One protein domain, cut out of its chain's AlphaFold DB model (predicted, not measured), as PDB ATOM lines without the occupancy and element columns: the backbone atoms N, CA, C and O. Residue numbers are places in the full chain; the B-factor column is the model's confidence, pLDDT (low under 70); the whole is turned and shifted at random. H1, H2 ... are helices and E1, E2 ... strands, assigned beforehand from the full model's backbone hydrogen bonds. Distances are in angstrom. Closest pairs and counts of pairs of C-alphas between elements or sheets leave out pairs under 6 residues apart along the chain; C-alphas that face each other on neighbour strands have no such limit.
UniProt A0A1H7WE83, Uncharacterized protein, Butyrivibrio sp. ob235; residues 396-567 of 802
ATOM      1  N   GLU A 396       4.140  37.226 -50.264       60.88
ATOM      2  CA  GLU A 396       4.283  37.708 -48.879       60.88
ATOM      3  C   GLU A 396       2.940  38.031 -48.214       60.88
ATOM      4  O   GLU A 396       2.775  37.831 -47.015       60.88
ATOM      5  N   LEU A 397       1.943  38.494 -48.975       61.75
ATOM      6  CA  LEU A 397       0.609  38.737 -48.429       61.75
ATOM      7  C   LEU A 397      -0.077  37.420 -48.060       61.75
ATOM      8  O   LEU A 397      -0.723  37.354 -47.019       61.75
ATOM      9  N   ALA A 398       0.082  36.379 -48.884       69.62
ATOM     10  CA  ALA A 398      -0.425  35.048 -48.569       69.62
ATOM     11  C   ALA A 398       0.196  34.518 -47.272       69.62
ATOM     12  O   ALA A 398      -0.522  34.031 -46.405       69.62
ATOM     13  N   GLU A 399       1.509  34.679 -47.098       73.62
ATOM     14  CA  GLU A 399       2.199  34.235 -45.885       73.62
ATOM     15  C   GLU A 399       1.689  34.945 -44.634       73.62
ATOM     16  O   GLU A 399       1.430  34.295 -43.626       73.62
ATOM     17  N   ASN A 400       1.491  36.261 -44.702       67.62
ATOM     18  CA  ASN A 400       1.012  37.034 -43.560       67.62
ATOM     19  C   ASN A 400      -0.449  36.739 -43.221       67.62
ATOM     20  O   ASN A 400      -0.794  36.696 -42.047       67.62
ATOM     21  N   ILE A 401      -1.285  36.438 -44.218       73.44
ATOM     22  CA  ILE A 401      -2.644  35.930 -43.981       73.44
ATOM     23  C   ILE A 401      -2.599  34.625 -43.185       73.44
ATOM     24  O   ILE A 401      -3.335  34.468 -42.216       73.44
ATOM     25  N   LEU A 402      -1.744  33.685 -43.589       81.12
ATOM     26  CA  LEU A 402      -1.648  32.376 -42.947       81.12
ATOM     27  C   LEU A 402      -0.997  32.462 -41.557       81.12
ATOM     28  O   LEU A 402      -1.421  31.746 -40.649       81.12
ATOM     29  N   TYR A 403      -0.029  33.363 -41.362       76.75
ATOM     30  CA  TYR A 403       0.547  33.658 -40.046       76.75
ATOM     31  C   TYR A 403      -0.446  34.349 -39.114       76.75
ATOM     32  O   TYR A 403      -0.545  33.944 -37.968       76.75
ATOM     33  N   ALA A 404      -1.231  35.316 -39.593       72.25
ATOM     34  CA  ALA A 404      -2.274  35.969 -38.798       72.25
ATOM     35  C   ALA A 404      -3.347  34.984 -38.301       72.25
ATOM     36  O   ALA A 404      -3.973  35.194 -37.266       72.25
ATOM     37  N   LEU A 405      -3.565  33.900 -39.048       76.31
ATOM     38  CA  LEU A 405      -4.461  32.812 -38.662       76.31
ATOM     39  C   LEU A 405      -3.791  31.769 -37.761       76.31
ATOM     40  O   LEU A 405      -4.491  30.915 -37.230       76.31
ATOM     41  N   SER A 406      -2.470  31.823 -37.594       78.81
ATOM     42  CA  SER A 406      -1.699  30.921 -36.741       78.81
ATOM     43  C   SER A 406      -1.445  31.601 -35.394       78.81
ATOM     44  O   SER A 406      -0.753  32.610 -35.331       78.81
ATOM     45  N   ASP A 407      -1.981  31.059 -34.304       67.38
ATOM     46  CA  ASP A 407      -1.701  31.555 -32.948       67.38
ATOM     47  C   ASP A 407      -0.722  30.599 -32.243       67.38
ATOM     48  O   ASP A 407      -0.844  29.374 -32.325       67.38
ATOM     49  N   GLU A 408       0.308  31.169 -31.606       59.06
ATOM     50  CA  GLU A 408       1.385  30.425 -30.944       59.06
ATOM     51  C   GLU A 408       0.913  29.701 -29.668       59.06
ATOM     52  O   GLU A 408       1.545  28.723 -29.258       59.06
ATOM     53  N   ASP A 409      -0.175  30.166 -29.037       56.91
ATOM     54  CA  ASP A 409      -0.653  29.652 -27.744       56.91
ATOM     55  C   ASP A 409      -1.913  28.763 -27.854       56.91
ATOM     56  O   ASP A 409      -2.055  27.830 -27.058       56.91
ATOM     57  N   ASP A 410      -2.798  28.999 -28.833       65.00
ATOM     58  CA  ASP A 410      -4.030  28.229 -29.073       65.00
ATOM     59  C   ASP A 410      -4.264  28.001 -30.579       65.00
ATOM     60  O   ASP A 410      -4.071  28.880 -31.405       65.00
ATOM     61  N   ARG A 411      -4.738  26.813 -30.967       71.12
ATOM     62  CA  ARG A 411      -5.010  26.497 -32.379       71.12
ATOM     63  C   ARG A 411      -6.304  27.186 -32.828       71.12
ATOM     64  O   ARG A 411      -7.388  26.825 -32.363       71.12
ATOM     65  N   LEU A 412      -6.196  28.189 -33.697       82.81
ATOM     66  CA  LEU A 412      -7.340  28.973 -34.168       82.81
ATOM     67  C   LEU A 412      -8.183  28.192 -35.179       82.81
ATOM     68  O   LEU A 412      -7.658  27.537 -36.075       82.81
ATOM     69  N   THR A 413      -9.504  28.318 -35.072       85.38
ATOM     70  CA  THR A 413     -10.443  27.854 -36.101       85.38
ATOM     71  C   THR A 413     -10.886  29.043 -36.942       85.38
ATOM     72  O   THR A 413     -11.406  30.025 -36.408       85.38
ATOM     73  N   VAL A 414     -10.702  28.949 -38.259       85.12
ATOM     74  CA  VAL A 414     -11.135  29.967 -39.221       85.12
ATOM     75  C   VAL A 414     -12.661  30.096 -39.177       85.12
ATOM     76  O   VAL A 414     -13.386  29.100 -39.222       85.12
ATOM     77  N   ASP A 415     -13.166  31.331 -39.091       82.31
ATOM     78  CA  ASP A 415     -14.607  31.575 -39.188       82.31
ATOM     79  C   ASP A 415     -15.118  31.125 -40.567       82.31
ATOM     80  O   ASP A 415     -14.521  31.436 -41.603       82.31
ATOM     81  N   LYS A 416     -16.257  30.427 -40.590       81.19
ATOM     82  CA  LYS A 416     -16.854  29.848 -41.799       81.19
ATOM     83  C   LYS A 416     -17.048  30.866 -42.920       81.19
ATOM     84  O   LYS A 416     -16.890  30.523 -44.090       81.19
ATOM     85  N   ASP A 417     -17.340  32.122 -42.582       80.19
ATOM     86  CA  ASP A 417     -17.518  33.200 -43.564       80.19
ATOM     87  C   ASP A 417     -16.222  33.540 -44.340       80.19
ATOM     88  O   ASP A 417     -16.272  34.186 -45.401       80.19
ATOM     89  N   TYR A 418     -15.065  33.079 -43.845       81.44
ATOM     90  CA  TYR A 418     -13.742  33.278 -44.435       81.44
ATOM     91  C   TYR A 418     -13.112  32.012 -45.030       81.44
ATOM     92  O   TYR A 418     -12.129  32.157 -45.755       81.44
ATOM     93  N   ASN A 419     -13.688  30.815 -44.851       83.81
ATOM     94  CA  ASN A 419     -13.166  29.561 -45.425       83.81
ATOM     95  C   ASN A 419     -12.836  29.684 -46.919       83.81
ATOM     96  O   ASN A 419     -11.711  29.433 -47.337       83.81
ATOM     97  N   SER A 420     -13.798  30.150 -47.723       83.62
ATOM     98  CA  SER A 420     -13.611  30.333 -49.173       83.62
ATOM     99  C   SER A 420     -12.457  31.277 -49.527       83.62
ATOM    100  O   SER A 420     -11.770  31.078 -50.526       83.62
ATOM    101  N   PHE A 421     -12.231  32.302 -48.705       83.12
ATOM    102  CA  PHE A 421     -11.129  33.234 -48.890       83.12
ATOM    103  C   PHE A 421      -9.794  32.564 -48.551       83.12
ATOM    104  O   PHE A 421      -8.889  32.596 -49.379       83.12
ATOM    105  N   VAL A 422      -9.686  31.903 -47.398       84.94
ATOM    106  CA  VAL A 422      -8.453  31.220 -46.978       84.94
ATOM    107  C   VAL A 422      -8.072  30.112 -47.961       84.94
ATOM    108  O   VAL A 422      -6.918  30.028 -48.372       84.94
ATOM    109  N   LEU A 423      -9.044  29.328 -48.435       88.38
ATOM    110  CA  LEU A 423      -8.809  28.323 -49.473       88.38
ATOM    111  C   LEU A 423      -8.288  28.956 -50.771       88.38
ATOM    112  O   LEU A 423      -7.343  28.431 -51.349       88.38
ATOM    113  N   SER A 424      -8.817  30.113 -51.186       86.25
ATOM    114  CA  SER A 424      -8.307  30.829 -52.368       86.25
ATOM    115  C   SER A 424      -6.881  31.367 -52.200       86.25
ATOM    116  O   SER A 424      -6.183  31.564 -53.189       86.25
ATOM    117  N   VAL A 425      -6.447  31.624 -50.961       83.00
ATOM    118  CA  VAL A 425      -5.063  32.017 -50.659       83.00
ATOM    119  C   VAL A 425      -4.149  30.802 -50.783       83.00
ATOM    120  O   VAL A 425      -3.128  30.872 -51.455       83.00
ATOM    121  N   ILE A 426      -4.544  29.668 -50.198       86.25
ATOM    122  CA  ILE A 426      -3.769  28.418 -50.231       86.25
ATOM    123  C   ILE A 426      -3.715  27.809 -51.639       86.25
ATOM    124  O   ILE A 426      -2.751  27.121 -51.978       86.25
ATOM    125  N   GLU A 427      -4.734  28.034 -52.472       84.25
ATOM    126  CA  GLU A 427      -4.765  27.567 -53.861       84.25
ATOM    127  C   GLU A 427      -3.593  28.123 -54.683       84.25
ATOM    128  O   GLU A 427      -3.054  27.393 -55.516       84.25
ATOM    129  N   ASP A 428      -3.128  29.344 -54.385       80.12
ATOM    130  CA  ASP A 428      -2.004  29.977 -55.080       80.12
ATOM    131  C   ASP A 428      -0.755  29.074 -55.056       80.12
ATOM    132  O   ASP A 428      -0.332  28.546 -54.019       80.12
ATOM    133  N   GLU A 429      -0.182  28.831 -56.236       68.50
ATOM    134  CA  GLU A 429       0.934  27.900 -56.432       68.50
ATOM    135  C   GLU A 429       2.195  28.307 -55.659       68.50
ATOM    136  O   GLU A 429       3.043  27.456 -55.393       68.50
ATOM    137  N   LYS A 430       2.313  29.583 -55.277       71.44
ATOM    138  CA  LYS A 430       3.481  30.117 -54.566       71.44
ATOM    139  C   LYS A 430       3.451  29.854 -53.062       71.44
ATOM    140  O   LYS A 430       4.480  29.986 -52.411       71.44
ATOM    141  N   VAL A 431       2.305  29.466 -52.499       77.81
ATOM    142  CA  VAL A 431       2.196  29.197 -51.060       77.81
ATOM    143  C   VAL A 431       2.833  27.852 -50.720       77.81
ATOM    144  O   VAL A 431       2.393  26.798 -51.185       77.81
ATOM    145  N   THR A 432       3.842  27.893 -49.851       79.44
ATOM    146  CA  THR A 432       4.527  26.719 -49.290       79.44
ATOM    147  C   THR A 432       4.327  26.647 -47.784       79.44
ATOM    148  O   THR A 432       4.250  27.691 -47.144       79.44
ATOM    149  N   ASP A 433       4.322  25.451 -47.201       80.81
ATOM    150  CA  ASP A 433       4.225  25.303 -45.746       80.81
ATOM    151  C   ASP A 433       5.458  25.882 -45.025       80.81
ATOM    152  O   ASP A 433       6.599  25.491 -45.294       80.81
ATOM    153  N   LYS A 434       5.216  26.826 -44.106       80.12
ATOM    154  CA  LYS A 434       6.223  27.426 -43.213       80.12
ATOM    155  C   LYS A 434       5.914  27.184 -41.728       80.12
ATOM    156  O   LYS A 434       6.473  27.880 -40.879       80.12
ATOM    157  N   GLY A 435       5.064  26.200 -41.418       80.25
ATOM    158  CA  GLY A 435       4.617  25.888 -40.057       80.25
ATOM    159  C   GLY A 435       3.375  26.678 -39.653       80.25
ATOM    160  O   GLY A 435       3.348  27.278 -38.583       80.25
ATOM    161  N   TYR A 436       2.378  26.740 -40.539       85.12
ATOM    162  CA  TYR A 436       1.109  27.417 -40.256       85.12
ATOM    163  C   TYR A 436       0.171  26.499 -39.468       85.12
ATOM    164  O   TYR A 436      -0.116  25.388 -39.915       85.12
ATOM    165  N   GLY A 437      -0.339  26.971 -38.329       87.00
ATOM    166  CA  GLY A 437      -1.077  26.155 -37.365       87.00
ATOM    167  C   GLY A 437      -2.505  26.637 -37.122       87.00
ATOM    168  O   GLY A 437      -2.736  27.418 -36.203       87.00
ATOM    169  N   PHE A 438      -3.473  26.149 -37.906       89.38
ATOM    170  CA  PHE A 438      -4.892  26.497 -37.744       89.38
ATOM    171  C   PHE A 438      -5.850  25.450 -38.332       89.38
ATOM    172  O   PHE A 438      -5.442  24.524 -39.039       89.38
ATOM    173  N   ASP A 439      -7.138  25.603 -38.033       90.88
ATOM    174  CA  ASP A 439      -8.209  24.688 -38.428       90.88
ATOM    175  C   ASP A 439      -9.187  25.350 -39.401       90.88
ATOM    176  O   ASP A 439      -9.620  26.486 -39.197       90.88
ATOM    177  N   ILE A 440      -9.564  24.623 -40.454       91.81
ATOM    178  CA  ILE A 440     -10.592  25.025 -41.418       91.81
ATOM    179  C   ILE A 440     -11.760  24.048 -41.310       91.81
ATOM    180  O   ILE A 440     -11.661  22.886 -41.708       91.81
ATOM    181  N   ASP A 441     -12.876  24.548 -40.794       91.56
ATOM    182  CA  ASP A 441     -14.072  23.771 -40.497       91.56
ATOM    183  C   ASP A 441     -15.048  23.758 -41.674       91.56
ATOM    184  O   ASP A 441     -15.654  24.786 -41.979       91.56
ATOM    185  N   MET A 442     -15.292  22.595 -42.275       91.44
ATOM    186  CA  MET A 442     -16.183  22.466 -43.436       91.44
ATOM    187  C   MET A 442     -17.085  21.240 -43.353       91.44
ATOM    188  O   MET A 442     -16.759  20.236 -42.717       91.44
ATOM    189  N   ASP A 443     -18.259  21.320 -43.977       91.25
ATOM    190  CA  ASP A 443     -19.074  20.123 -44.174       91.25
ATOM    191  C   ASP A 443     -18.527  19.261 -45.321       91.25
ATOM    192  O   ASP A 443     -17.689  19.691 -46.119       91.25
ATOM    193  N   CYS A 444     -18.973  18.006 -45.382       88.56
ATOM    194  CA  CYS A 444     -18.489  17.060 -46.380       88.56
ATOM    195  C   CYS A 444     -18.679  17.572 -47.819       88.56
ATOM    196  O   CYS A 444     -17.771  17.439 -48.635       88.56
ATOM    197  N   GLN A 445     -19.813  18.198 -48.143       88.00
ATOM    198  CA  GLN A 445     -20.066  18.680 -49.499       88.00
ATOM    199  C   GLN A 445     -19.155  19.860 -49.866       88.00
ATOM    200  O   GLN A 445     -18.576  19.859 -50.951       88.00
ATOM    201  N   GLU A 446     -18.984  20.821 -48.956       88.56
ATOM    202  CA  GLU A 446     -18.069  21.956 -49.118       88.56
ATOM    203  C   GLU A 446     -16.624  21.486 -49.333       88.56
ATOM    204  O   GLU A 446     -15.921  22.016 -50.197       88.56
ATOM    205  N   ALA A 447     -16.196  20.444 -48.616       88.56
ATOM    206  CA  ALA A 447     -14.885  19.843 -48.820       88.56
ATOM    207  C   ALA A 447     -14.743  19.262 -50.242       88.56
ATOM    208  O   ALA A 447     -13.714  19.466 -50.887       88.56
ATOM    209  N   PHE A 448     -15.768  18.571 -50.763       88.81
ATOM    210  CA  PHE A 448     -15.737  17.972 -52.112       88.81
ATOM    211  C   PHE A 448     -15.800  19.010 -53.227       88.81
ATOM    212  O   PHE A 448     -15.144  18.831 -54.254       88.81
ATOM    213  N   ASP A 449     -16.502  20.121 -53.010       88.50
ATOM    214  CA  ASP A 449     -16.469  21.270 -53.916       88.50
ATOM    215  C   ASP A 449     -15.065  21.895 -54.019       88.50
ATOM    216  O   ASP A 449     -14.727  22.456 -55.060       88.50
ATOM    217  N   ASN A 450     -14.229  21.742 -52.984       88.00
ATOM    218  CA  ASN A 450     -12.870  22.290 -52.908       88.00
ATOM    219  C   ASN A 450     -11.769  21.206 -52.887       88.00
ATOM    220  O   ASN A 450     -10.637  21.480 -52.485       88.00
ATOM    221  N   ALA A 451     -12.070  19.979 -53.336       87.38
ATOM    222  CA  ALA A 451     -11.226  18.797 -53.126       87.38
ATOM    223  C   ALA A 451      -9.757  18.974 -53.554       87.38
ATOM    224  O   ALA A 451      -8.864  18.446 -52.897       87.38
ATOM    225  N   ALA A 452      -9.486  19.730 -54.623       87.06
ATOM    226  CA  ALA A 452      -8.122  19.994 -55.088       87.06
ATOM    227  C   ALA A 452      -7.281  20.740 -54.036       87.06
ATOM    228  O   ALA A 452      -6.186  20.296 -53.691       87.06
ATOM    229  N   VAL A 453      -7.814  21.835 -53.485       90.44
ATOM    230  CA  VAL A 453      -7.129  22.653 -52.473       90.44
ATOM    231  C   VAL A 453      -7.047  21.903 -51.147       90.44
ATOM    232  O   VAL A 453      -5.997  21.902 -50.511       90.44
ATOM    233  N   ILE A 454      -8.106  21.190 -50.753       92.44
ATOM    234  CA  ILE A 454      -8.098  20.394 -49.516       92.44
ATOM    235  C   ILE A 454      -7.069  19.262 -49.587       92.44
ATOM    236  O   ILE A 454      -6.299  19.063 -48.651       92.44
ATOM    237  N   ASN A 455      -6.979  18.568 -50.721       92.12
ATOM    238  CA  ASN A 455      -5.947  17.556 -50.921       92.12
ATOM    239  C   ASN A 455      -4.543  18.177 -50.948       92.12
ATOM    240  O   ASN A 455      -3.620  17.582 -50.399       92.12
ATOM    241  N   LYS A 456      -4.366  19.384 -51.509       90.38
ATOM    242  CA  LYS A 456      -3.095  20.127 -51.415       90.38
ATOM    243  C   LYS A 456      -2.718  20.385 -49.953       90.38
ATOM    244  O   LYS A 456      -1.580  20.092 -49.585       90.38
ATOM    245  N   ILE A 457      -3.666  20.854 -49.132       90.81
ATOM    246  CA  ILE A 457      -3.489  21.059 -47.684       90.81
ATOM    247  C   ILE A 457      -3.047  19.754 -47.021       90.81
ATOM    248  O   ILE A 457      -1.963  19.683 -46.454       90.81
ATOM    249  N   PHE A 458      -3.830  18.691 -47.188       91.75
ATOM    250  CA  PHE A 458      -3.590  17.384 -46.576       91.75
ATOM    251  C   PHE A 458      -2.229  16.753 -46.912       91.75
ATOM    252  O   PHE A 458      -1.670  16.005 -46.104       91.75
ATOM    253  N   LEU A 459      -1.728  16.999 -48.125       89.31
ATOM    254  CA  LEU A 459      -0.471  16.433 -48.612       89.31
ATOM    255  C   LEU A 459       0.745  17.304 -48.280       89.31
ATOM    256  O   LEU A 459       1.843  16.763 -48.173       89.31
ATOM    257  N   SER A 460       0.564  18.623 -48.158       87.56
ATOM    258  CA  SER A 460       1.681  19.582 -48.179       87.56
ATOM    259  C   SER A 460       1.811  20.436 -46.922       87.56
ATOM    260  O   SER A 460       2.854  21.057 -46.765       87.56
ATOM    261  N   PHE A 461       0.790  20.487 -46.062       88.88
ATOM    262  CA  PHE A 461       0.770  21.325 -44.862       88.88
ATOM    263  C   PHE A 461       0.597  20.452 -43.622       88.88
ATOM    264  O   PHE A 461      -0.433  19.799 -43.452       88.88
ATOM    265  N   GLU A 462       1.611  20.423 -42.756       84.56
ATOM    266  CA  GLU A 462       1.612  19.523 -41.595       84.56
ATOM    267  C   GLU A 462       0.658  19.988 -40.492       84.56
ATOM    268  O   GLU A 462       0.059  19.156 -39.809       84.56
ATOM    269  N   GLU A 463       0.500  21.304 -40.327       87.50
ATOM    270  CA  GLU A 463      -0.194  21.896 -39.182       87.50
ATOM    271  C   GLU A 463      -1.501  22.623 -39.539       87.50
ATOM    272  O   GLU A 463      -2.182  23.091 -38.628       87.50
ATOM    273  N   ILE A 464      -1.938  22.626 -40.806       90.25
ATOM    274  CA  ILE A 464      -3.267  23.126 -41.206       90.25
ATOM    275  C   ILE A 464      -4.251  21.956 -41.280       90.25
ATOM    276  O   ILE A 464      -4.125  21.089 -42.148       90.25
ATOM    277  N   TYR A 465      -5.263  21.915 -40.408       90.94
ATOM    278  CA  TYR A 465      -6.236  20.816 -40.420       90.94
ATOM    279  C   TYR A 465      -7.526  21.243 -41.110       90.94
ATOM    280  O   TYR A 465      -8.257  22.108 -40.640       90.94
ATOM    281  N   SER A 466      -7.836  20.587 -42.226       92.56
ATOM    282  CA  SER A 466      -9.174  20.647 -42.825       92.56
ATOM    283  C   SER A 466     -10.085  19.677 -42.076       92.56
ATOM    284  O   SER A 466     -10.011  18.465 -42.299       92.56
ATOM    285  N   VAL A 467     -10.892  20.196 -41.151       92.19
ATOM    286  CA  VAL A 467     -11.773  19.405 -40.286       92.19
ATOM    287  C   VAL A 467     -13.122  19.228 -40.977       92.19
ATOM    288  O   VAL A 467     -13.828  20.201 -41.252       92.19
ATOM    289  N   ILE A 468     -13.478  17.980 -41.281       92.38
ATOM    290  CA  ILE A 468     -14.607  17.654 -42.157       92.38
ATOM    291  C   ILE A 468     -15.740  17.017 -41.351       92.38
ATOM    292  O   ILE A 468     -15.656  15.870 -40.902       92.38
ATOM    293  N   TYR A 469     -16.856  17.728 -41.224       89.62
ATOM    294  CA  TYR A 469     -18.021  17.261 -40.474       89.62
ATOM    295  C   TYR A 469     -19.022  16.531 -41.372       89.62
ATOM    296  O   TYR A 469     -19.435  17.041 -42.415       89.62
ATOM    297  N   GLY A 470     -19.463  15.352 -40.935       85.56
ATOM    298  CA  GLY A 470     -20.428  14.545 -41.673       85.56
ATOM    299  C   GLY A 470     -20.693  13.192 -41.027       85.56
ATOM    300  O   GLY A 470     -20.033  12.802 -40.062       85.56
ATOM    301  N   ASP A 471     -21.679  12.482 -41.572       87.69
ATOM    302  CA  ASP A 471     -21.945  11.090 -41.224       87.69
ATOM    303  C   ASP A 471     -21.132  10.177 -42.145       87.69
ATOM    304  O   ASP A 471     -21.287  10.198 -43.370       87.69
ATOM    305  N   TYR A 472     -20.292   9.336 -41.547       90.94
ATOM    306  CA  TYR A 472     -19.350   8.498 -42.278       90.94
ATOM    307  C   TYR A 472     -19.481   7.021 -41.918       90.94
ATOM    308  O   TYR A 472     -19.751   6.651 -40.775       90.94
ATOM    309  N   THR A 473     -19.227   6.155 -42.897       91.75
ATOM    310  CA  THR A 473     -19.102   4.709 -42.690       91.75
ATOM    311  C   THR A 473     -17.685   4.267 -43.016       91.75
ATOM    312  O   THR A 473     -17.206   4.480 -44.125       91.75
ATOM    313  N   LYS A 474     -17.010   3.625 -42.063       92.31
ATOM    314  CA  LYS A 474     -15.657   3.094 -42.264       92.31
ATOM    315  C   LYS A 474     -15.641   2.004 -43.341       92.31
ATOM    316  O   LYS A 474     -16.458   1.082 -43.299       92.31
ATOM    317  N   MET A 475     -14.697   2.100 -44.273       90.69
ATOM    318  CA  MET A 475     -14.495   1.157 -45.372       90.69
ATOM    319  C   MET A 475     -13.364   0.175 -45.051       90.69
ATOM    320  O   MET A 475     -12.302   0.572 -44.584       90.69
ATOM    321  N   ASP A 476     -13.574  -1.111 -45.336       89.31
ATOM    322  CA  ASP A 476     -12.497  -2.106 -45.321       89.31
ATOM    323  C   ASP A 476     -11.776  -2.098 -46.676       89.31
ATOM    324  O   ASP A 476     -12.303  -2.575 -47.685       89.31
ATOM    325  N   VAL A 477     -10.575  -1.521 -46.710       87.94
ATOM    326  CA  VAL A 477      -9.776  -1.399 -47.939       87.94
ATOM    327  C   VAL A 477      -9.051  -2.699 -48.291       87.94
ATOM    328  O   VAL A 477      -8.604  -2.865 -49.428       87.94
ATOM    329  N   GLY A 478      -8.953  -3.661 -47.364       82.00
ATOM    330  CA  GLY A 478      -8.167  -4.881 -47.554       82.00
ATOM    331  C   GLY A 478      -8.558  -5.675 -48.804       82.00
ATOM    332  O   GLY A 478      -7.693  -6.232 -49.479       82.00
ATOM    333  N   GLU A 479      -9.843  -5.663 -49.170       75.56
ATOM    334  CA  GLU A 479     -10.362  -6.339 -50.369       75.56
ATOM    335  C   GLU A 479      -9.996  -5.630 -51.690       75.56
ATOM    336  O   GLU A 479     -10.030  -6.245 -52.760       75.56
ATOM    337  N   TYR A 480      -9.607  -4.354 -51.630       82.62
ATOM    338  CA  TYR A 480      -9.305  -3.506 -52.788       82.62
ATOM    339  C   TYR A 480      -7.816  -3.188 -52.931       82.62
ATOM    340  O   TYR A 480      -7.372  -2.851 -54.030       82.62
ATOM    341  N   LEU A 481      -7.029  -3.347 -51.863       83.69
ATOM    342  CA  LEU A 481      -5.618  -2.962 -51.811       83.69
ATOM    343  C   LEU A 481      -4.779  -3.624 -52.912       83.69
ATOM    344  O   LEU A 481      -3.986  -2.959 -53.573       83.69
ATOM    345  N   GLU A 482      -4.996  -4.913 -53.192       81.44
ATOM    346  CA  GLU A 482      -4.298  -5.602 -54.289       81.44
ATOM    347  C   GLU A 482      -4.651  -5.001 -55.663       81.44
ATOM    348  O   GLU A 482      -3.784  -4.879 -56.528       81.44
ATOM    349  N   ARG A 483      -5.905  -4.577 -55.869       80.44
ATOM    350  CA  ARG A 483      -6.345  -3.932 -57.117       80.44
ATOM    351  C   ARG A 483      -5.730  -2.542 -57.270       80.44
ATOM    352  O   ARG A 483      -5.265  -2.227 -58.360       80.44
ATOM    353  N   ILE A 484      -5.669  -1.763 -56.190       83.62
ATOM    354  CA  ILE A 484      -5.041  -0.433 -56.158       83.62
ATOM    355  C   ILE A 484      -3.544  -0.546 -56.481       83.62
ATOM    356  O   ILE A 484      -3.040   0.142 -57.360       83.62
ATOM    357  N   LEU A 485      -2.835  -1.484 -55.850       81.81
ATOM    358  CA  LEU A 485      -1.398  -1.693 -56.076       81.81
ATOM    359  C   LEU A 485      -1.063  -2.272 -57.450       81.81
ATOM    360  O   LEU A 485       0.073  -2.164 -57.911       81.81
ATOM    361  N   ASN A 486      -2.002  -2.972 -58.081       76.19
ATOM    362  CA  ASN A 486      -1.850  -3.422 -59.463       76.19
ATOM    363  C   ASN A 486      -2.162  -2.303 -60.461       76.19
ATOM    364  O   ASN A 486      -1.656  -2.349 -61.578       76.19
ATOM    365  N   ALA A 487      -2.960  -1.312 -60.056       71.88
ATOM    366  CA  ALA A 487      -3.226  -0.115 -60.839       71.88
ATOM    367  C   ALA A 487      -2.025   0.835 -60.887       71.88
ATOM    368  O   ALA A 487      -1.916   1.608 -61.833       71.88
ATOM    369  N   THR A 488      -1.137   0.782 -59.895       72.81
ATOM    370  CA  THR A 488       0.040   1.646 -59.796       72.81
ATOM    371  C   THR A 488       1.288   0.967 -60.360       72.81
ATOM    372  O   THR A 488       1.637  -0.167 -60.011       72.81
ATOM    373  N   ASP A 489       1.994   1.676 -61.237       79.06
ATOM    374  CA  ASP A 489       3.307   1.277 -61.732       79.06
ATOM    375  C   ASP A 489       4.368   1.673 -60.703       79.06
ATOM    376  O   ASP A 489       4.860   2.800 -60.670       79.06
ATOM    377  N   CYS A 490       4.658   0.747 -59.791       74.81
ATOM    378  CA  CYS A 490       5.591   0.970 -58.696       74.81
ATOM    379  C   CYS A 490       6.443  -0.273 -58.406       74.81
ATOM    380  O   CYS A 490       6.056  -1.427 -58.639       74.81
ATOM    381  N   SER A 491       7.649  -0.028 -57.902       80.69
ATOM    382  CA  SER A 491       8.619  -1.046 -57.514       80.69
ATOM    383  C   SER A 491       8.126  -1.887 -56.332       80.69
ATOM    384  O   SER A 491       7.229  -1.511 -55.582       80.69
ATOM    385  N   TYR A 492       8.757  -3.045 -56.112       80.81
ATOM    386  CA  TYR A 492       8.420  -3.924 -54.983       80.81
ATOM    387  C   TYR A 492       8.519  -3.215 -53.621       80.81
ATOM    388  O   TYR A 492       7.745  -3.513 -52.715       80.81
ATOM    389  N   GLN A 493       9.465  -2.285 -53.480       81.25
ATOM    390  CA  GLN A 493       9.681  -1.562 -52.232       81.25
ATOM    391  C   GLN A 493       8.652  -0.445 -52.028       81.25
ATOM    392  O   GLN A 493       8.161  -0.282 -50.918       81.25
ATOM    393  N   GLU A 494       8.251   0.253 -53.092       81.50
ATOM    394  CA  GLU A 494       7.147   1.221 -53.039       81.50
ATOM    395  C   GLU A 494       5.816   0.531 -52.725       81.50
ATOM    396  O   GLU A 494       5.082   1.009 -51.870       81.50
ATOM    397  N   LYS A 495       5.537  -0.645 -53.309       82.94
ATOM    398  CA  LYS A 495       4.335  -1.428 -52.964       82.94
ATOM    399  C   LYS A 495       4.288  -1.812 -51.490       82.94
ATOM    400  O   LYS A 495       3.218  -1.754 -50.898       82.94
ATOM    401  N   ALA A 496       5.421  -2.208 -50.910       83.50
ATOM    402  CA  ALA A 496       5.497  -2.530 -49.488       83.50
ATOM    403  C   ALA A 496       5.223  -1.292 -48.619       83.50
ATOM    404  O   ALA A 496       4.409  -1.370 -47.707       83.50
ATOM    405  N   ASN A 497       5.820  -0.144 -48.959       86.12
ATOM    406  CA  ASN A 497       5.578   1.112 -48.246       86.12
ATOM    407  C   ASN A 497       4.109   1.547 -48.335       86.12
ATOM    408  O   ASN A 497       3.528   1.921 -47.325       86.12
ATOM    409  N   ILE A 498       3.499   1.450 -49.522       88.19
ATOM    410  CA  ILE A 498       2.078   1.759 -49.712       88.19
ATOM    411  C   ILE A 498       1.225   0.815 -48.861       88.19
ATOM    412  O   ILE A 498       0.308   1.273 -48.200       88.19
ATOM    413  N   GLN A 499       1.514  -0.489 -48.841       87.75
ATOM    414  CA  GLN A 499       0.751  -1.473 -48.058       87.75
ATOM    415  C   GLN A 499       0.815  -1.256 -46.543       87.75
ATOM    416  O   GLN A 499      -0.130  -1.628 -45.850       87.75
ATOM    417  N   GLU A 500       1.928  -0.727 -46.040       89.94
ATOM    418  CA  GLU A 500       2.166  -0.513 -44.610       89.94
ATOM    419  C   GLU A 500       1.624   0.833 -44.099       89.94
ATOM    420  O   GLU A 500       1.711   1.086 -42.901       89.94
ATOM    421  N   ASP A 501       1.058   1.678 -44.967       88.12
ATOM    422  CA  ASP A 501       0.512   2.979 -44.575       88.12
ATOM    423  C   ASP A 501      -0.711   2.831 -43.650       88.12
ATOM    424  O   ASP A 501      -1.678   2.128 -43.960       88.12
ATOM    425  N   ASP A 502      -0.684   3.513 -42.505       90.50
ATOM    426  CA  ASP A 502      -1.755   3.449 -41.511       90.50
ATOM    427  C   ASP A 502      -3.074   4.052 -42.026       90.50
ATOM    428  O   ASP A 502      -4.141   3.686 -41.521       90.50
ATOM    429  N   ILE A 503      -3.039   4.899 -43.066       92.31
ATOM    430  CA  ILE A 503      -4.221   5.554 -43.643       92.31
ATOM    431  C   ILE A 503      -5.291   4.557 -44.102       92.31
ATOM    432  O   ILE A 503      -6.480   4.874 -44.081       92.31
ATOM    433  N   TRP A 504      -4.913   3.321 -44.453       93.00
ATOM    434  CA  TRP A 504      -5.862   2.275 -44.856       93.00
ATOM    435  C   TRP A 504      -6.831   1.877 -43.744       93.00
ATOM    436  O   TRP A 504      -7.926   1.390 -44.023       93.00
ATOM    437  N   ASN A 505      -6.458   2.112 -42.483       91.19
ATOM    438  CA  ASN A 505      -7.337   1.913 -41.337       91.19
ATOM    439  C   ASN A 505      -8.300   3.089 -41.120       91.19
ATOM    440  O   ASN A 505      -9.190   2.984 -40.278       91.19
ATOM    441  N   HIS A 506      -8.143   4.178 -41.868       93.62
ATOM    442  CA  HIS A 506      -8.812   5.460 -41.666       93.62
ATOM    443  C   HIS A 506      -9.485   5.951 -42.960       93.62
ATOM    444  O   HIS A 506      -9.558   7.148 -43.235       93.62
ATOM    445  N   VAL A 507      -9.990   5.009 -43.767       93.81
ATOM    446  CA  VAL A 507     -10.781   5.299 -44.970       93.81
ATOM    447  C   VAL A 507     -12.268   5.195 -44.657       93.81
ATOM    448  O   VAL A 507     -12.753   4.184 -44.139       93.81
ATOM    449  N   TYR A 508     -13.002   6.239 -45.009       93.38
ATOM    450  CA  TYR A 508     -14.414   6.402 -44.723       93.38
ATOM    451  C   TYR A 508     -15.190   6.749 -45.996       93.38
ATOM    452  O   TYR A 508     -14.662   7.361 -46.915       93.38
ATOM    453  N   VAL A 509     -16.461   6.363 -46.049       92.06
ATOM    454  CA  VAL A 509     -17.400   6.711 -47.122       92.06
ATOM    455  C   VAL A 509     -18.471   7.625 -46.542       92.06
ATOM    456  O   VAL A 509     -19.070   7.293 -45.515       92.06
ATOM    457  N   ALA A 510     -18.706   8.768 -47.187       91.12
ATOM    458  CA  ALA A 510     -19.758   9.701 -46.796       91.12
ATOM    459  C   ALA A 510     -21.154   9.087 -46.985       91.12
ATOM    460  O   ALA A 510     -21.403   8.337 -47.929       91.12
ATOM    461  N   ASN A 511     -22.077   9.389 -46.074       85.62
ATOM    462  CA  ASN A 511     -23.450   8.891 -46.115       85.62
ATOM    463  C   ASN A 511     -24.375   9.844 -46.892       85.62
ATOM    464  O   ASN A 511     -25.325  10.395 -46.339       85.62
ATOM    465  N   GLU A 512     -24.072  10.041 -48.173       79.75
ATOM    466  CA  GLU A 512     -24.791  10.938 -49.086       79.75
ATOM    467  C   GLU A 512     -25.566  10.152 -50.163       79.75
ATOM    468  O   GLU A 512     -25.162   9.066 -50.579       79.75
ATOM    469  N   GLU A 513     -26.707  10.674 -50.630       63.06
ATOM    470  CA  GLU A 513     -27.602   9.937 -51.551       63.06
ATOM    471  C   GLU A 513     -27.300  10.162 -53.048       63.06
ATOM    472  O   GLU A 513     -27.816   9.443 -53.908       63.06
ATOM    473  N   GLU A 514     -26.501  11.172 -53.400       71.50
ATOM    474  CA  GLU A 514     -26.286  11.572 -54.793       71.50
ATOM    475  C   GLU A 514     -24.876  11.226 -55.270       71.50
ATOM    476  O   GLU A 514     -23.933  11.703 -54.674       71.50
ATOM    477  N   ASN A 515     -24.688  10.523 -56.395       68.25
ATOM    478  CA  ASN A 515     -23.353  10.225 -56.963       68.25
ATOM    479  C   ASN A 515     -22.674  11.448 -57.638       68.25
ATOM    480  O   ASN A 515     -22.216  11.353 -58.776       68.25
ATOM    481  N   LEU A 516     -22.673  12.622 -56.997       76.69
ATOM    482  CA  LEU A 516     -22.151  13.877 -57.561       76.69
ATOM    483  C   LEU A 516     -20.632  13.848 -57.780       76.69
ATOM    484  O   LEU A 516     -20.174  14.266 -58.841       76.69
ATOM    485  N   TYR A 517     -19.877  13.326 -56.808       79.88
ATOM    486  CA  TYR A 517     -18.405  13.315 -56.809       79.88
ATOM    487  C   TYR A 517     -17.833  11.891 -56.851       79.88
ATOM    488  O   TYR A 517     -16.741  11.628 -56.349       79.88
ATOM    489  N   ALA A 518     -18.588  10.946 -57.421       77.94
ATOM    490  CA  ALA A 518     -18.176   9.550 -57.497       77.94
ATOM    491  C   ALA A 518     -16.825   9.410 -58.220       77.94
ATOM    492  O   ALA A 518     -16.642   9.906 -59.333       77.94
ATOM    493  N   GLY A 519     -15.886   8.717 -57.576       78.75
ATOM    494  CA  GLY A 519     -14.532   8.522 -58.095       78.75
ATOM    495  C   GLY A 519     -13.499   9.534 -57.601       78.75
ATOM    496  O   GLY A 519     -12.342   9.387 -57.976       78.75
ATOM    497  N   ASN A 520     -13.891  10.491 -56.755       85.25
ATOM    498  CA  ASN A 520     -12.987  11.433 -56.093       85.25
ATOM    499  C   ASN A 520     -12.759  11.050 -54.619       85.25
ATOM    500  O   ASN A 520     -13.578  10.353 -54.010       85.25
ATOM    501  N   TYR A 521     -11.668  11.552 -54.037       91.69
ATOM    502  CA  TYR A 521     -11.359  11.445 -52.610       91.69
ATOM    503  C   TYR A 521     -11.020  12.816 -52.015       91.69
ATOM    504  O   TYR A 521     -10.602  13.730 -52.731       91.69
ATOM    505  N   ILE A 522     -11.133  12.917 -50.692       93.81
ATOM    506  CA  ILE A 522     -10.572  14.015 -49.905       93.81
ATOM    507  C   ILE A 522      -9.751  13.445 -48.760       93.81
ATOM    508  O   ILE A 522     -10.227  12.570 -48.038       93.81
ATOM    509  N   GLY A 523      -8.538  13.954 -48.573       92.50
ATOM    510  CA  GLY A 523      -7.793  13.802 -47.332       92.50
ATOM    511  C   GLY A 523      -8.086  14.951 -46.374       92.50
ATOM    512  O   GLY A 523      -8.092  16.110 -46.776       92.50
ATOM    513  N   GLY A 524      -8.326  14.642 -45.105       93.19
ATOM    514  CA  GLY A 524      -8.583  15.655 -44.084       93.19
ATOM    515  C   GLY A 524      -8.552  15.072 -42.682       93.19
ATOM    516  O   GLY A 524      -7.956  14.017 -42.449       93.19
ATOM    517  N   TYR A 525      -9.213  15.761 -41.757       92.81
ATOM    518  CA  TYR A 525      -9.311  15.366 -40.360       92.81
ATOM    519  C   TYR A 525     -10.771  15.259 -39.924       92.81
ATOM    520  O   TYR A 525     -11.616  16.047 -40.347       92.81
ATOM    521  N   ILE A 526     -11.070  14.300 -39.053       90.50
ATOM    522  CA  ILE A 526     -12.344  14.228 -38.325       90.50
ATOM    523  C   ILE A 526     -12.075  14.328 -36.826       90.50
ATOM    524  O   ILE A 526     -10.994  13.982 -36.351       90.50
ATOM    525  N   TYR A 527     -13.059  14.820 -36.081       80.31
ATOM    526  CA  TYR A 527     -12.950  14.959 -34.633       80.31
ATOM    527  C   TYR A 527     -13.404  13.662 -33.938       80.31
ATOM    528  O   TYR A 527     -14.609  13.414 -33.850       80.31
ATOM    529  N   ASP A 528     -12.464  12.856 -33.426       66.00
ATOM    530  CA  ASP A 528     -12.745  11.670 -32.596       66.00
ATOM    531  C   ASP A 528     -11.820  11.618 -31.367       66.00
ATOM    532  O   ASP A 528     -10.761  10.998 -31.386       66.00
ATOM    533  N   GLU A 529     -12.219  12.314 -30.293       64.06
ATOM    534  CA  GLU A 529     -11.443  12.605 -29.063       64.06
ATOM    535  C   GLU A 529     -10.148  13.421 -29.288       64.06
ATOM    536  O   GLU A 529      -9.931  14.382 -28.552       64.06
ATOM    537  N   ASP A 530      -9.382  13.106 -30.335       76.19
ATOM    538  CA  ASP A 530      -8.278  13.850 -30.948       76.19
ATOM    539  C   ASP A 530      -8.541  13.999 -32.472       76.19
ATOM    540  O   ASP A 530      -9.449  13.375 -33.031       76.19
ATOM    541  N   TYR A 531      -7.762  14.832 -33.171       84.25
ATOM    542  CA  TYR A 531      -7.841  14.943 -34.633       84.25
ATOM    543  C   TYR A 531      -7.351  13.651 -35.309       84.25
ATOM    544  O   TYR A 531      -6.158  13.344 -35.293       84.25
ATOM    545  N   GLU A 532      -8.262  12.903 -35.932       89.88
ATOM    546  CA  GLU A 532      -7.952  11.682 -36.684       89.88
ATOM    547  C   GLU A 532      -7.734  12.025 -38.161       89.88
ATOM    548  O   GLU A 532      -8.620  12.588 -38.807       89.88
ATOM    549  N   LYS A 533      -6.564  11.672 -38.707       92.19
ATOM    550  CA  LYS A 533      -6.242  11.834 -40.132       92.19
ATOM    551  C   LYS A 533      -6.967  10.767 -40.953       92.19
ATOM    552  O   LYS A 533      -6.789   9.578 -40.695       92.19
ATOM    553  N   VAL A 534      -7.743  11.176 -41.955       94.31
ATOM    554  CA  VAL A 534      -8.628  10.276 -42.708       94.31
ATOM    555  C   VAL A 534      -8.615  10.523 -44.214       94.31
ATOM    556  O   VAL A 534      -8.277  11.609 -44.682       94.31
ATOM    557  N   LEU A 535      -9.057   9.512 -44.969       95.62
ATOM    558  CA  LEU A 535      -9.522   9.665 -46.348       95.62
ATOM    559  C   LEU A 535     -11.036   9.487 -46.394       95.62
ATOM    560  O   LEU A 535     -11.561   8.480 -45.917       95.62
ATOM    561  N   ILE A 536     -11.734  10.434 -47.009       94.38
ATOM    562  CA  ILE A 536     -13.180  10.394 -47.208       94.38
ATOM    563  C   ILE A 536     -13.462  10.186 -48.695       94.38
ATOM    564  O   ILE A 536     -12.967  10.916 -49.555       94.38
ATOM    565  N   LEU A 537     -14.265   9.173 -48.995       92.81
ATOM    566  CA  LEU A 537     -14.734   8.829 -50.329       92.81
ATOM    567  C   LEU A 537     -16.198   9.227 -50.479       92.81
ATOM    568  O   LEU A 537     -17.007   9.037 -49.565       92.81
ATOM    569  N   TRP A 538     -16.551   9.727 -51.659       90.50
ATOM    570  CA  TRP A 538     -17.947   9.977 -51.979       90.50
ATOM    571  C   TRP A 538     -18.669   8.654 -52.288       90.50
ATOM    572  O   TRP A 538     -18.096   7.801 -52.976       90.50
ATOM    573  N   PRO A 539     -19.908   8.450 -51.808       87.31
ATOM    574  CA  PRO A 539     -20.651   7.221 -52.046       87.31
ATOM    575  C   PRO A 539     -20.883   6.968 -53.538       87.31
ATOM    576  O   PRO A 539     -21.095   7.875 -54.343       87.31
ATOM    577  N   SER A 540     -20.818   5.688 -53.889       84.06
ATOM    578  CA  SER A 540     -20.955   5.159 -55.238       84.06
ATOM    579  C   SER A 540     -21.492   3.726 -55.213       84.06
ATOM    580  O   SER A 540     -21.077   2.900 -54.392       84.06
ATOM    581  N   ASP A 541     -22.365   3.414 -56.172       80.25
ATOM    582  CA  ASP A 541     -22.815   2.045 -56.459       80.25
ATOM    583  C   ASP A 541     -21.783   1.239 -57.273       80.25
ATOM    584  O   ASP A 541     -21.848   0.009 -57.320       80.25
ATOM    585  N   ASP A 542     -20.839   1.922 -57.925       79.62
ATOM    586  CA  ASP A 542     -19.750   1.311 -58.682       79.62
ATOM    587  C   ASP A 542     -18.485   1.233 -57.822       79.62
ATOM    588  O   ASP A 542     -17.911   2.250 -57.417       79.62
ATOM    589  N   ILE A 543     -18.055   0.001 -57.559       78.19
ATOM    590  CA  ILE A 543     -16.860  -0.317 -56.779       78.19
ATOM    591  C   ILE A 543     -15.596   0.252 -57.436       78.19
ATOM    592  O   ILE A 543     -14.650   0.620 -56.735       78.19
ATOM    593  N   ASP A 544     -15.564   0.341 -58.765       80.56
ATOM    594  CA  ASP A 544     -14.380   0.788 -59.495       80.56
ATOM    595  C   ASP A 544     -14.087   2.273 -59.249       80.56
ATOM    596  O   ASP A 544     -12.927   2.683 -59.295       80.56
ATOM    597  N   PHE A 545     -15.095   3.064 -58.863       84.00
ATOM    598  CA  PHE A 545     -14.891   4.446 -58.437       84.00
ATOM    599  C   PHE A 545     -14.130   4.557 -57.115       84.00
ATOM    600  O   PHE A 545     -13.275   5.433 -56.998       84.00
ATOM    601  N   TYR A 546     -14.333   3.648 -56.158       85.31
ATOM    602  CA  TYR A 546     -13.519   3.641 -54.937       85.31
ATOM    603  C   TYR A 546     -12.068   3.257 -55.233       85.31
ATOM    604  O   TYR A 546     -11.143   3.863 -54.699       85.31
ATOM    605  N   VAL A 547     -11.854   2.279 -56.122       83.06
ATOM    606  CA  VAL A 547     -10.500   1.880 -56.535       83.06
ATOM    607  C   VAL A 547      -9.796   3.031 -57.255       83.06
ATOM    608  O   VAL A 547      -8.623   3.276 -56.987       83.06
ATOM    609  N   LYS A 548     -10.507   3.759 -58.125       83.19
ATOM    610  CA  LYS A 548      -9.978   4.934 -58.824       83.19
ATOM    611  C   LYS A 548      -9.578   6.040 -57.847       83.19
ATOM    612  O   LYS A 548      -8.434   6.481 -57.892       83.19
ATOM    613  N   ALA A 549     -10.479   6.427 -56.945       87.38
ATOM    614  CA  ALA A 549     -10.237   7.477 -55.961       87.38
ATOM    615  C   ALA A 549      -9.013   7.164 -55.079       87.38
ATOM    616  O   ALA A 549      -8.134   7.999 -54.888       87.38
ATOM    617  N   LEU A 550      -8.905   5.922 -54.597       89.56
ATOM    618  CA  LEU A 550      -7.774   5.492 -53.772       89.56
ATOM    619  C   LEU A 550      -6.472   5.332 -54.573       89.56
ATOM    620  O   LEU A 550      -5.394   5.569 -54.032       89.56
ATOM    621  N   ALA A 551      -6.538   4.955 -55.853       84.56
ATOM    622  CA  ALA A 551      -5.363   4.936 -56.725       84.56
ATOM    623  C   ALA A 551      -4.838   6.353 -57.000       84.56
ATOM    624  O   ALA A 551      -3.627   6.552 -57.032       84.56
ATOM    625  N   GLU A 552      -5.730   7.335 -57.141       87.00
ATOM    626  CA  GLU A 552      -5.374   8.748 -57.288       87.00
ATOM    627  C   GLU A 552      -4.705   9.296 -56.020       87.00
ATOM    628  O   GLU A 552      -3.660   9.936 -56.112       87.00
ATOM    629  N   TYR A 553      -5.204   8.937 -54.830       89.75
ATOM    630  CA  TYR A 553      -4.502   9.218 -53.571       89.75
ATOM    631  C   TYR A 553      -3.080   8.648 -53.566       89.75
ATOM    632  O   TYR A 553      -2.127   9.364 -53.261       89.75
ATOM    633  N   VAL A 554      -2.918   7.374 -53.941       88.06
ATOM    634  CA  VAL A 554      -1.596   6.734 -53.979       88.06
ATOM    635  C   VAL A 554      -0.675   7.439 -54.976       88.06
ATOM    636  O   VAL A 554       0.496   7.659 -54.667       88.06
ATOM    637  N   SER A 555      -1.205   7.837 -56.133       85.19
ATOM    638  CA  SER A 555      -0.484   8.637 -57.126       85.19
ATOM    639  C   SER A 555       0.043   9.933 -56.524       85.19
ATOM    640  O   SER A 555       1.225  10.234 -56.658       85.19
ATOM    641  N   ASN A 556      -0.828  10.674 -55.838       85.19
ATOM    642  CA  ASN A 556      -0.526  12.007 -55.329       85.19
ATOM    643  C   ASN A 556       0.419  11.962 -54.120       85.19
ATOM    644  O   ASN A 556       1.389  12.710 -54.076       85.19
ATOM    645  N   TYR A 557       0.188  11.057 -53.164       87.81
ATOM    646  CA  TYR A 557       0.976  10.984 -51.929       87.81
ATOM    647  C   TYR A 557       2.331  10.291 -52.117       87.81
ATOM    648  O   TYR A 557       3.348  10.767 -51.617       87.81
ATOM    649  N   PHE A 558       2.381   9.190 -52.875       84.88
ATOM    650  CA  PHE A 558       3.628   8.447 -53.105       84.88
ATOM    651  C   PHE A 558       4.353   8.856 -54.390       84.88
ATOM    652  O   PHE A 558       5.435   8.335 -54.659       84.88
ATOM    653  N   SER A 559       3.786   9.777 -55.182       83.62
ATOM    654  CA  SER A 559       4.345  10.224 -56.468       83.62
ATOM    655  C   SER A 559       4.603   9.066 -57.449       83.62
ATOM    656  O   SER A 559       5.632   9.024 -58.126       83.62
ATOM    657  N   VAL A 560       3.676   8.103 -57.519       81.94
ATOM    658  CA  VAL A 560       3.763   6.924 -58.404       81.94
ATOM    659  C   VAL A 560       2.782   7.024 -59.569       81.94
ATOM    660  O   VAL A 560       1.688   7.553 -59.429       81.94
ATOM    661  N   HIS A 561       3.142   6.480 -60.731       75.81
ATOM    662  CA  HIS A 561       2.278   6.529 -61.912       75.81
ATOM    663  C   HIS A 561       1.106   5.539 -61.788       75.81
ATOM    664  O   HIS A 561       1.311   4.366 -61.475       75.81
ATOM    665  N   VAL A 562      -0.120   5.959 -62.109       67.25
ATOM    666  CA  VAL A 562      -1.300   5.073 -62.198       67.25
ATOM    667  C   VAL A 562      -1.546   4.688 -63.653       67.25
ATOM    668  O   VAL A 562      -1.561   5.540 -64.530       67.25
ATOM    669  N   SER A 563      -1.703   3.398 -63.943       62.91
ATOM    670  CA  SER A 563      -1.922   2.917 -65.309       62.91
ATOM    671  C   SER A 563      -3.241   3.437 -65.899       62.91
ATOM    672  O   SER A 563      -4.299   3.363 -65.266       62.91
ATOM    673  N   ASP A 564      -3.191   3.873 -67.161       53.72
ATOM    674  CA  ASP A 564      -4.348   4.391 -67.906       53.72
ATOM    675  C   ASP A 564      -5.509   3.387 -68.024       53.72
ATOM    676  O   ASP A 564      -6.645   3.769 -68.303       53.72
ATOM    677  N   GLU A 565      -5.255   2.089 -67.830       49.91
ATOM    678  CA  GLU A 565      -6.283   1.045 -67.902       49.91
ATOM    679  C   GLU A 565      -7.299   1.119 -66.751       49.91
ATOM    680  O   GLU A 565      -8.432   0.688 -66.948       49.91
ATOM    681  N   LEU A 566      -6.949   1.727 -65.608       46.50
ATOM    682  CA  LEU A 566      -7.910   2.082 -64.551       46.50
ATOM    683  C   LEU A 566      -8.509   3.489 -64.718       46.50
ATOM    684  O   LEU A 566      -9.618   3.743 -64.252       46.50
ATOM    685  N   VAL A 567      -7.804   4.398 -65.403       41.38
ATOM    686  CA  VAL A 567      -8.277   5.761 -65.722       41.38
ATOM    687  C   VAL A 567      -9.325   5.749 -66.846       41.38
ATOM    688  O   VAL A 567     -10.123   6.684 -66.964       41.38
TER     689      VAL A 567
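AT A GLANCE: This is residues 396 to 567 of the 802 residues of an uncharacterized protein of Butyrivibrio sp. ob235 (UniProt A0A1H7WE83). Two halves sit side by side along the longest axis: a small parallel sheet of E1, E2 and E3 with H2 and H3 over one face, and a strongly twisted, curled sheet of E4, E5, E7 and E6 with H8 across one face and H5 packed on H8. The sheets meet where their edge strands E3 and E6 cross, and H4 packs on both of these strands. The printed part has 172 residues, with nine named helices and seven named strands in the order H1 E1 H2 E2 H3 H4 E3 E4 H5 H6 H7 E5 E6 E7 H8 H9. The class is mixed, helices and strands; the sheet E1 E2 E3 is parallel, and E4 E5 E7 E6 is mixed. The whole is compact, with a radius of gyration of the C-alphas of 16.5 A and spans of 44 by 36 by 29 A.

HOW THE PARTS SIT: H1, residues 396 to 404, only just touches residues 422 to 426 of H2, residues 416 to 427, with 3 pairs of C-alphas within 8 A, the closest those of Ala 398 and Val 425 at 5.9 A. E1, residues 412 to 414, E2, residues 438 to 443, and E3, residues 464 to 469, form the first sheet; N 439 and O 412, 2.8 A, and N 467 and O 440, 2.9 A, are within hydrogen-bond range. H2 stands up from it over E2, at a height of 9.1 A. H3, residues 444 to 449, stands up from the same face at 8.5 A. H4, residues 451 to 460, touches residues 423 to 427 of H2 at a steep tilt of 67 degrees; the closest C-alphas, of Glu 427 and Val 453, are 5.6 A apart. E1, H2, E2 and E2, H3 H4, E3 are strand-helix-strand units, parallel neighbour strands with helices between, each with a right-handed crossover. E4, residues 472 to 474, E5, residues 507 to 510, E7, residues 530 to 537, and E6, residues 521 to 528, form the second sheet; N 473 and O 509, 2.9 A, N 508 and O 535, 2.8 A, and, in the hairpin of E6 and E7, N 526 and O 532, 3.0 A, are within hydrogen-bond range. The closest C-alphas of E3 and E6, of Val 467 and Tyr 525, are 4.7 A apart. H4 is over E6 at a height of 5.7 A. On the same face H8, residues 543 to 558, runs across the strands, at 82 degrees to E6 on the local plane, and H7, residues 502 to 506, is only just over none, with 2 C-alphas falling on E7. Residues 547 to 551 of H8 touch H5, residues 478 to 487; the closest C-alphas, of Ile 484 and Ala 551, are 5.4 A apart. H6, residues 492 to 499, is close to H5 but not clearly touching, as is H9, residues 564 to 567; their closest C-alphas to H5 are at 6.5 A and 6.4 A. Every O i to N i+4 pair is within hydrogen-bond range in H1, H3, H4, H6 and H8, against 6 of 8 in H2, 4 of 6 in H5 and 0 of 1 in H7, where 2 of 2 O i to N i+3 pairs are; H9 is too short for such a pair.

IN THESE COORDINATES: H1 begins at C-alpha 396, (4.283, 37.708, -48.879). H2 measures 17.2 A, E2 16.8 A and E3 15.9 A. E6 is 20.1 A long and bends by 57 degrees at residue 524; E7 is 21.0 A long and bends by 51 degrees at residue 533. H8, 22.6 A, begins at C-alpha 543, (-16.860, -0.317, -56.779). H9 ends at C-alpha 567, (-8.277, 5.761, -65.722).

THE WHOLE: The two C-alphas farthest apart, of Asp 409 and Glu 565, are 49.6 A apart. The printed part has no cut and no long link. Its mean pLDDT is 82.7; 19 residues are under 70, among them 407 to 410 and 562 to 567.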